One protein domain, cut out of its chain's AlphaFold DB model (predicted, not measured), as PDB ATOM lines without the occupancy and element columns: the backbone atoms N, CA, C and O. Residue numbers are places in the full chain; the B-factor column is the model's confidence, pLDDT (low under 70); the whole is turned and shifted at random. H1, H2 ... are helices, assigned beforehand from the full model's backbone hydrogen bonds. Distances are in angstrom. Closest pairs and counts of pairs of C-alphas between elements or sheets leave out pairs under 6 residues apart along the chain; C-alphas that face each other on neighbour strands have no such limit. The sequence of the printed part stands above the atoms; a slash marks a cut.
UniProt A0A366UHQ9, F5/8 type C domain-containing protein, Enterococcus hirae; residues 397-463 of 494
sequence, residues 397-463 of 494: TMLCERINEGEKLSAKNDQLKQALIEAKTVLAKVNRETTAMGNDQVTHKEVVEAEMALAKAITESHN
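This is residues 397 to 463 of the 494 residues of the protein "F5/8 type C domain-containing protein" of Enterococcus hirae (UniProt A0A366UHQ9). Three helices stand side by side in a small up-and-down bundle, their centres at the corners of a triangle, with H1 the shortest of the three and a long loop, residues 431 to 443, joining H2 to H3 at one end. Each helix runs against the one before it in the chain, and each touches the other two. The printed part has 67 residues with three named helices in the order H1, H2, H3 and no named strand, and its class is all helix. It is compact, with a radius of gyration of the C-alphas of 12.0 A, and its C-alphas span 39 by 20 by 17 A, only just a rod.

H1, residues 397 to 409, touches H2, residues 414 to 430, and the closest C-alphas, those of Ile 403 and Leu 420, are 6.5 A apart. H1 and H2 form a helical hairpin and run opposite ways at a shallow tilt of 33 degrees, only just short of steep. H3, residues 444 to 463, touches H2, and their closest C-alphas, those of Leu 416 and Ala 457, are 5.1 A apart. H2 and H3 are also a helical hairpin, running opposite ways at a shallow tilt of 24 degrees. H1 and H3 touch and run the same way at a shallow tilt of 29 degrees, with the closest C-alphas, those of Leu 399 and Glu 451, 4.9 A apart. From centre to centre, H1 and H2 are 10.2 A apart, H1 and H3 9.6 A, and H2 and H3 9.7 A. In H2 and H3 every O i to N i+4 pair is within hydrogen-bond range, and in H1 8 of 9 are.

H1 has 13 residues and measures 19.1 A from first to last C-alpha; it begins at C-alpha 397, at (158.493, 140.535, 109.402). H2 has 17 residues and measures 24.7 A, with C-alpha 414 at (134.344, 136.625, 109.289). H3, the longest helix with 20 residues, measures 29.1 A and ends at C-alpha 463, at (139.088, 130.829, 96.926).

The two C-alphas farthest apart are those of Met 437 and Asn 463, at 40.2 A, while the first and last printed C-alphas, of Thr 397 and Asn 463, are 25.0 A apart. The printed part has no cut. The link from H1 to H2 is tight, with 4 residues, and the link from H2 to H3 is long, with 13 residues whose C-alphas lie 13 to 21 A from the mean of all C-alphas. The mean pLDDT of the printed part is 84.2, and 11 residues of this predicted model, 410 to 412 and 434 to 441, are under 70.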
ATOM      1  N   THR A 397     158.474 140.030 110.790       96.31
ATOM      2  CA  THR A 397     158.493 140.535 109.402       96.31
ATOM      3  C   THR A 397     157.368 139.928 108.557       96.31
ATOM      4  O   THR A 397     156.545 140.656 107.999       96.31
ATOM      5  N   MET A 398     157.261 138.595 108.541       96.94
ATOM      6  CA  MET A 398     156.223 137.892 107.775       96.94
ATOM      7  C   MET A 398     154.815 138.130 108.332       96.94
ATOM      8  O   MET A 398     153.871 138.318 107.563       96.94
ATOM      9  N   LEU A 399     154.657 138.173 109.658       96.94
ATOM     10  CA  LEU A 399     153.367 138.447 110.293       96.94
ATOM     11  C   LEU A 399     152.844 139.840 109.903       96.94
ATOM     12  O   LEU A 399     151.679 139.983 109.529       96.94
ATOM     13  N   CYS A 400     153.713 140.853 109.917       95.88
ATOM     14  CA  CYS A 400     153.399 142.215 109.487       95.88
ATOM     15  C   CYS A 400     152.993 142.275 108.007       95.88
ATOM     16  O   CYS A 400     152.007 142.933 107.660       95.88
ATOM     17  N   GLU A 401     153.699 141.563 107.123       95.88
ATOM     18  CA  GLU A 401     153.314 141.449 105.711       95.88
ATOM     19  C   GLU A 401     151.916 140.835 105.546       95.88
ATOM     20  O   GLU A 401     151.087 141.373 104.803       95.88
ATOM     21  N   ARG A 402     151.616 139.759 106.285       95.56
ATOM     22  CA  ARG A 402     150.306 139.090 106.250       95.56
ATOM     23  C   ARG A 402     149.190 139.951 106.816       95.56
ATOM     24  O   ARG A 402     148.098 139.955 106.252       95.56
ATOM     25  N   ILE A 403     149.439 140.710 107.881       95.56
ATOM     26  CA  ILE A 403     148.462 141.667 108.420       95.56
ATOM     27  C   ILE A 403     148.121 142.713 107.356       95.56
ATOM     28  O   ILE A 403     146.942 142.909 107.059       95.56
ATOM     29  N   ASN A 404     149.128 143.303 106.706       94.00
ATOM     30  CA  ASN A 404     148.927 144.282 105.634       94.00
ATOM     31  C   ASN A 404     148.147 143.704 104.437       94.00
ATOM     32  O   ASN A 404     147.365 144.408 103.792       94.00
ATOM     33  N   GLU A 405     148.367 142.433 104.100       92.12
ATOM     34  CA  GLU A 405     147.610 141.724 103.065       92.12
ATOM     35  C   GLU A 405     146.157 141.463 103.497       92.12
ATOM     36  O   GLU A 405     145.217 141.803 102.774       92.12
ATOM     37  N   GLY A 406     145.962 140.919 104.700       91.06
ATOM     38  CA  GLY A 406     144.653 140.604 105.267       91.06
ATOM     39  C   GLY A 406     143.767 141.837 105.443       91.06
ATOM     40  O   GLY A 406     142.573 141.783 105.144       91.06
ATOM     41  N   GLU A 407     144.335 142.979 105.840       91.38
ATOM     42  CA  GLU A 407     143.614 144.252 105.955       91.38
ATOM     43  C   GLU A 407     142.998 144.700 104.628       91.38
ATOM     44  O   GLU A 407     141.827 145.094 104.602       91.38
ATOM     45  N   LYS A 408     143.728 144.555 103.513       86.75
ATOM     46  CA  LYS A 408     143.230 144.879 102.162       86.75
ATOM     47  C   LYS A 408     142.053 143.992 101.739       86.75
ATOM     48  O   LYS A 408     141.275 144.375 100.866       86.75
ATOM     49  N   LEU A 409     141.907 142.817 102.355       82.62
ATOM     50  CA  LEU A 409     140.891 141.806 102.041       82.62
ATOM     51  C   LEU A 409     139.762 141.720 103.091       82.62
ATOM     52  O   LEU A 409     138.771 141.020 102.869       82.62
ATOM     53  N   SER A 410     139.890 142.438 104.213       65.94
ATOM     54  CA  SER A 410     139.143 142.254 105.473       65.94
ATOM     55  C   SER A 410     137.615 142.423 105.404       65.94
ATOM     56  O   SER A 410     136.897 141.987 106.305       65.94
ATOM     57  N   ALA A 411     137.077 142.981 104.317       62.34
ATOM     58  CA  ALA A 411     135.635 143.166 104.131       62.34
ATOM     59  C   ALA A 411     134.856 141.873 103.785       62.34
ATOM     60  O   ALA A 411     133.634 141.929 103.662       62.34
ATOM     61  N   LYS A 412     135.526 140.726 103.592       63.44
ATOM     62  CA  LYS A 412     134.963 139.602 102.814       63.44
ATOM     63  C   LYS A 412     134.620 138.316 103.577       63.44
ATOM     64  O   LYS A 412     133.850 137.519 103.051       63.44
ATOM     65  N   ASN A 413     135.171 138.079 104.770       75.56
ATOM     66  CA  ASN A 413     135.007 136.804 105.486       75.56
ATOM     67  C   ASN A 413     135.202 136.994 107.003       75.56
ATOM     68  O   ASN A 413     136.215 137.553 107.422       75.56
ATOM     69  N   ASP A 414     134.264 136.517 107.824       83.94
ATOM     70  CA  ASP A 414     134.344 136.625 109.289       83.94
ATOM     71  C   ASP A 414     135.504 135.812 109.887       83.94
ATOM     72  O   ASP A 414     136.124 136.253 110.853       83.94
ATOM     73  N   GLN A 415     135.886 134.694 109.263       85.31
ATOM     74  CA  GLN A 415     137.064 133.913 109.652       85.31
ATOM     75  C   GLN A 415     138.369 134.692 109.421       85.31
ATOM     76  O   GLN A 415     139.268 134.653 110.257       85.31
ATOM     77  N   LEU A 416     138.460 135.456 108.323       89.56
ATOM     78  CA  LEU A 416     139.605 136.336 108.060       89.56
ATOM     79  C   LEU A 416     139.659 137.493 109.061       89.56
ATOM     80  O   LEU A 416     140.740 137.839 109.529       89.56
ATOM     81  N   LYS A 417     138.508 138.076 109.422       89.50
ATOM     82  CA  LYS A 417     138.457 139.124 110.454       89.50
ATOM     83  C   LYS A 417     138.959 138.605 111.799       89.50
ATOM     84  O   LYS A 417     139.747 139.291 112.439       89.50
ATOM     85  N   GLN A 418     138.536 137.406 112.199       91.44
ATOM     86  CA  GLN A 418     138.960 136.801 113.458       91.44
ATOM     87  C   GLN A 418     140.470 136.522 113.472       91.44
ATOM     88  O   GLN A 418     141.158 136.977 114.382       91.44
ATOM     89  N   ALA A 419     141.004 135.887 112.422       93.19
ATOM     90  CA  ALA A 419     142.441 135.635 112.303       93.19
ATOM     91  C   ALA A 419     143.267 136.938 112.292       93.19
ATOM     92  O   ALA A 419     144.346 137.000 112.875       93.19
ATOM     93  N   LEU A 420     142.750 138.006 111.673       94.12
ATOM     94  CA  LEU A 420     143.400 139.319 111.665       94.12
ATOM     95  C   LEU A 420     143.433 139.963 113.062       94.12
ATOM     96  O   LEU A 420     144.429 140.591 113.416       94.12
ATOM     97  N   ILE A 421     142.367 139.817 113.856       92.62
ATOM     98  CA  ILE A 421     142.316 140.299 115.247       92.62
ATOM     99  C   ILE A 421     143.334 139.545 116.108       92.62
ATOM    100  O   ILE A 421     144.071 140.169 116.873       92.62
ATOM    101  N   GLU A 422     143.407 138.223 115.969       92.69
ATOM    102  CA  GLU A 422     144.355 137.382 116.707       92.69
ATOM    103  C   GLU A 422     145.805 137.722 116.339       92.69
ATOM    104  O   GLU A 422     146.616 137.987 117.226       92.69
ATOM    105  N   ALA A 423     146.111 137.842 115.043       94.62
ATOM    106  CA  ALA A 423     147.430 138.236 114.551       94.62
ATOM    107  C   ALA A 423     147.875 139.611 115.072       94.62
ATOM    108  O   ALA A 423     148.994 139.760 115.562       94.62
ATOM    109  N   LYS A 424     146.988 140.614 115.029       93.19
ATOM    110  CA  LYS A 424     147.266 141.948 115.587       93.19
ATOM    111  C   LYS A 424     147.461 141.920 117.098       93.19
ATOM    112  O   LYS A 424     148.265 142.683 117.618       93.19
ATOM    113  N   THR A 425     146.743 141.041 117.791       91.00
ATOM    114  CA  THR A 425     146.891 140.857 119.238       91.00
ATOM    115  C   THR A 425     148.268 140.289 119.574       91.00
ATOM    116  O   THR A 425     148.915 140.776 120.497       91.00
ATOM    117  N   VAL A 426     148.744 139.294 118.819       91.44
ATOM    118  CA  VAL A 426     150.101 138.746 118.980       91.44
ATOM    119  C   VAL A 426     151.157 139.807 118.662       91.44
ATOM    120  O   VAL A 426     152.059 140.012 119.471       91.44
ATOM    121  N   LEU A 427     151.008 140.543 117.555       91.19
ATOM    122  CA  LEU A 427     151.932 141.621 117.185       91.19
ATOM    123  C   LEU A 427     152.014 142.714 118.266       91.19
ATOM    124  O   LEU A 427     153.109 143.101 118.661       91.19
ATOM    125  N   ALA A 428     150.873 143.160 118.796       87.19
ATOM    126  CA  ALA A 428     150.828 144.179 119.844       87.19
ATOM    127  C   ALA A 428     151.528 143.730 121.140       87.19
ATOM    128  O   ALA A 428     152.146 144.552 121.818       87.19
ATOM    129  N   LYS A 429     151.467 142.433 121.475       85.44
ATOM    130  CA  LYS A 429     152.205 141.869 122.614       85.44
ATOM    131  C   LYS A 429     153.716 141.848 122.362       85.44
ATOM    132  O   LYS A 429     154.467 142.240 123.248       85.44
ATOM    133  N   VAL A 430     154.167 141.442 121.169       87.88
ATOM    134  CA  VAL A 430     155.600 141.470 120.803       87.88
ATOM    135  C   VAL A 430     156.147 142.902 120.858       87.88
ATOM    136  O   VAL A 430     157.194 143.144 121.454       87.88
ATOM    137  N   ASN A 431     155.394 143.865 120.321       83.19
ATOM    138  CA  ASN A 431     155.782 145.279 120.262       83.19
ATOM    139  C   ASN A 431     155.563 146.046 121.575       83.19
ATOM    140  O   ASN A 431     155.843 147.245 121.642       83.19
ATOM    141  N   ARG A 432     155.071 145.375 122.626       77.06
ATOM    142  CA  ARG A 432     154.811 145.961 123.950       77.06
ATOM    143  C   ARG A 432     153.821 147.139 123.929       77.06
ATOM    144  O   ARG A 432     153.888 148.030 124.774       77.06
ATOM    145  N   GLU A 433     152.882 147.146 122.983       73.19
ATOM    146  CA  GLU A 433     151.887 148.219 122.805       73.19
ATOM    147  C   GLU A 433     150.722 148.125 123.811       73.19
ATOM    148  O   GLU A 433     150.004 149.099 124.041       73.19
ATOM    149  N   THR A 434     150.536 146.964 124.447       60.50
ATOM    150  CA  THR A 434     149.550 146.759 125.517       60.50
ATOM    151  C   THR A 434     150.251 146.621 126.868       60.50
ATOM    152  O   THR A 434     151.018 145.686 127.065       60.50
ATOM    153  N   THR A 435     149.947 147.511 127.820       47.59
ATOM    154  CA  THR A 435     150.487 147.590 129.198       47.59
ATOM    155  C   THR A 435     150.052 146.447 130.130       47.59
ATOM    156  O   THR A 435     149.857 146.642 131.330       47.59
ATOM    157  N   ALA A 436     149.895 145.230 129.619       39.53
ATOM    158  CA  ALA A 436     149.877 144.074 130.500       39.53
ATOM    159  C   ALA A 436     151.316 143.801 130.960       39.53
ATOM    160  O   ALA A 436     152.252 143.894 130.169       39.53
ATOM    161  N   MET A 437     151.481 143.436 132.230       37.19
ATOM    162  CA  MET A 437     152.688 142.822 132.801       37.19
ATOM    163  C   MET A 437     152.950 141.438 132.155       37.19
ATOM    164  O   MET A 437     152.936 140.433 132.849       37.19
ATOM    165  N   GLY A 438     153.037 141.391 130.821       40.06
ATOM    166  CA  GLY A 438     152.823 140.207 129.981       40.06
ATOM    167  C   GLY A 438     153.719 140.141 128.738       40.06
ATOM    168  O   GLY A 438     153.485 139.313 127.859       40.06
ATOM    169  N   ASN A 439     154.731 141.013 128.631       51.25
ATOM    170  CA  ASN A 439     155.753 140.936 127.573       51.25
ATOM    171  C   ASN A 439     156.689 139.722 127.754       51.25
ATOM    172  O   ASN A 439     157.565 139.490 126.934       51.25
ATOM    173  N   ASP A 440     156.521 138.980 128.844       57.22
ATOM    174  CA  ASP A 440     157.211 137.761 129.253       57.22
ATOM    175  C   ASP A 440     156.530 136.470 128.757       57.22
ATOM    176  O   ASP A 440     156.979 135.380 129.099       57.22
ATOM    177  N   GLN A 441     155.450 136.571 127.970       64.88
ATOM    178  CA  GLN A 441     154.580 135.427 127.648       64.88
ATOM    179  C   GLN A 441     154.342 135.188 126.146       64.88
ATOM    180  O   GLN A 441     153.485 134.374 125.819       64.88
ATOM    181  N   VAL A 442     155.030 135.886 125.227       84.69
ATOM    182  CA  VAL A 442     154.922 135.582 123.783       84.69
ATOM    183  C   VAL A 442     156.144 134.827 123.309       84.69
ATOM    184  O   VAL A 442     157.260 135.329 123.376       84.69
ATOM    185  N   THR A 443     155.898 133.639 122.777       89.00
ATOM    186  CA  THR A 443     156.897 132.768 122.167       89.00
ATOM    187  C   THR A 443     157.004 133.014 120.662       89.00
ATOM    188  O   THR A 443     156.040 133.406 119.999       89.00
ATOM    189  N   HIS A 444     158.158 132.705 120.073       91.31
ATOM    190  CA  HIS A 444     158.331 132.685 118.622       91.31
ATOM    191  C   HIS A 444     157.315 131.748 117.953       91.31
ATOM    192  O   HIS A 444     156.765 132.060 116.896       91.31
ATOM    193  N   LYS A 445     156.995 130.631 118.614       91.88
ATOM    194  CA  LYS A 445     155.976 129.685 118.158       91.88
ATOM    195  C   LYS A 445     154.606 130.347 117.985       91.88
ATOM    196  O   LYS A 445     153.976 130.125 116.959       91.88
ATOM    197  N   GLU A 446     154.160 131.170 118.930       92.81
ATOM    198  CA  GLU A 446     152.878 131.881 118.812       92.81
ATOM    199  C   GLU A 446     152.873 132.888 117.656       92.81
ATOM    200  O   GLU A 446     151.856 133.036 116.978       92.81
ATOM    201  N   VAL A 447     154.006 133.548 117.387       94.62
ATOM    202  CA  VAL A 447     154.155 134.437 116.219       94.62
ATOM    203  C   VAL A 447     153.997 133.649 114.919       94.62
ATOM    204  O   VAL A 447     153.247 134.066 114.036       94.62
ATOM    205  N   VAL A 448     154.647 132.486 114.819       95.56
ATOM    206  CA  VAL A 448     154.539 131.593 113.655       95.56
ATOM    207  C   VAL A 448     153.123 131.035 113.509       95.56
ATOM    208  O   VAL A 448     152.569 131.042 112.414       95.56
ATOM    209  N   GLU A 449     152.491 130.588 114.594       96.06
ATOM    210  CA  GLU A 449     151.121 130.061 114.558       96.06
ATOM    211  C   GLU A 449     150.110 131.131 114.121       96.06
ATOM    212  O   GLU A 449     149.234 130.843 113.300       96.06
ATOM    213  N   ALA A 450     150.260 132.370 114.597       95.88
ATOM    214  CA  ALA A 450     149.432 133.496 114.174       95.88
ATOM    215  C   ALA A 450     149.645 133.856 112.694       95.88
ATOM    216  O   ALA A 450     148.673 134.101 111.973       95.88
ATOM    217  N   GLU A 451     150.896 133.845 112.221       97.06
ATOM    218  CA  GLU A 451     151.232 134.063 110.808       97.06
ATOM    219  C   GLU A 451     150.591 132.991 109.923       97.06
ATOM    220  O   GLU A 451     149.868 133.324 108.980       97.06
ATOM    221  N   MET A 452     150.759 131.715 110.279       96.06
ATOM    222  CA  MET A 452     150.210 130.584 109.533       96.06
ATOM    223  C   MET A 452     148.678 130.589 109.516       96.06
ATOM    224  O   MET A 452     148.064 130.335 108.472       96.06
ATOM    225  N   ALA A 453     148.038 130.880 110.653       95.06
ATOM    226  CA  ALA A 453     146.584 130.969 110.751       95.06
ATOM    227  C   ALA A 453     146.031 132.093 109.860       95.06
ATOM    228  O   ALA A 453     145.062 131.881 109.119       95.06
ATOM    229  N   LEU A 454     146.680 133.262 109.867       95.31
ATOM    230  CA  LEU A 454     146.302 134.384 109.016       95.31
ATOM    231  C   LEU A 454     146.543 134.080 107.530       95.31
ATOM    232  O   LEU A 454     145.655 134.319 106.709       95.31
ATOM    233  N   ALA A 455     147.685 133.490 107.175       94.44
ATOM    234  CA  ALA A 455     147.999 133.089 105.803       94.44
ATOM    235  C   ALA A 455     146.971 132.088 105.242       94.44
ATOM    236  O   ALA A 455     146.508 132.215 104.099       94.44
ATOM    237  N   LYS A 456     146.543 131.124 106.065       93.25
ATOM    238  CA  LYS A 456     145.474 130.184 105.715       93.25
ATOM    239  C   LYS A 456     144.149 130.910 105.460       93.25
ATOM    240  O   LYS A 456     143.530 130.691 104.418       93.25
ATOM    241  N   ALA A 457     143.741 131.809 106.358       91.62
ATOM    242  CA  ALA A 457     142.495 132.564 106.214       91.62
ATOM    243  C   ALA A 457     142.497 133.488 104.978       91.62
ATOM    244  O   ALA A 457     141.475 133.630 104.297       91.62
ATOM    245  N   ILE A 458     143.647 134.082 104.641       90.81
ATOM    246  CA  ILE A 458     143.842 134.861 103.409       90.81
ATOM    247  C   ILE A 458     143.636 133.978 102.174       90.81
ATOM    248  O   ILE A 458     142.908 134.359 101.255       90.81
ATOM    249  N   THR A 459     144.232 132.785 102.152       89.62
ATOM    250  CA  THR A 459     144.108 131.840 101.028       89.62
ATOM    251  C   THR A 459     142.654 131.402 100.823       89.62
ATOM    252  O   THR A 459     142.137 131.428  99.705       89.62
ATOM    253  N   GLU A 460     141.950 131.063 101.903       87.19
ATOM    254  CA  GLU A 460     140.533 130.680 101.855       87.19
ATOM    255  C   GLU A 460     139.637 131.831 101.360       87.19
ATOM    256  O   GLU A 460     138.724 131.607 100.564       87.19
ATOM    257  N   SER A 461     139.935 133.076 101.746       83.31
ATOM    258  CA  SER A 461     139.224 134.272 101.266       83.31
ATOM    259  C   SER A 461     139.383 134.502  99.756       83.31
ATOM    260  O   SER A 461     138.439 134.931  99.083       83.31
ATOM    261  N   HIS A 462     140.547 134.176  99.186       82.12
ATOM    262  CA  HIS A 462     140.749 134.225  97.736       82.12
ATOM    263  C   HIS A 462     139.911 133.162  97.005       82.12
ATOM    264  O   HIS A 462     139.247 133.488  96.020       82.12
ATOM    265  N   ASN A 463     139.840 131.936  97.534       71.88
ATOM    266  CA  ASN A 463     139.088 130.829  96.926       71.88
ATOM    267  C   ASN A 463     137.560 131.048  96.909       71.88
ATOM    268  O   ASN A 463     136.868 130.570  96.003       71.88
TER     269      ASN A 463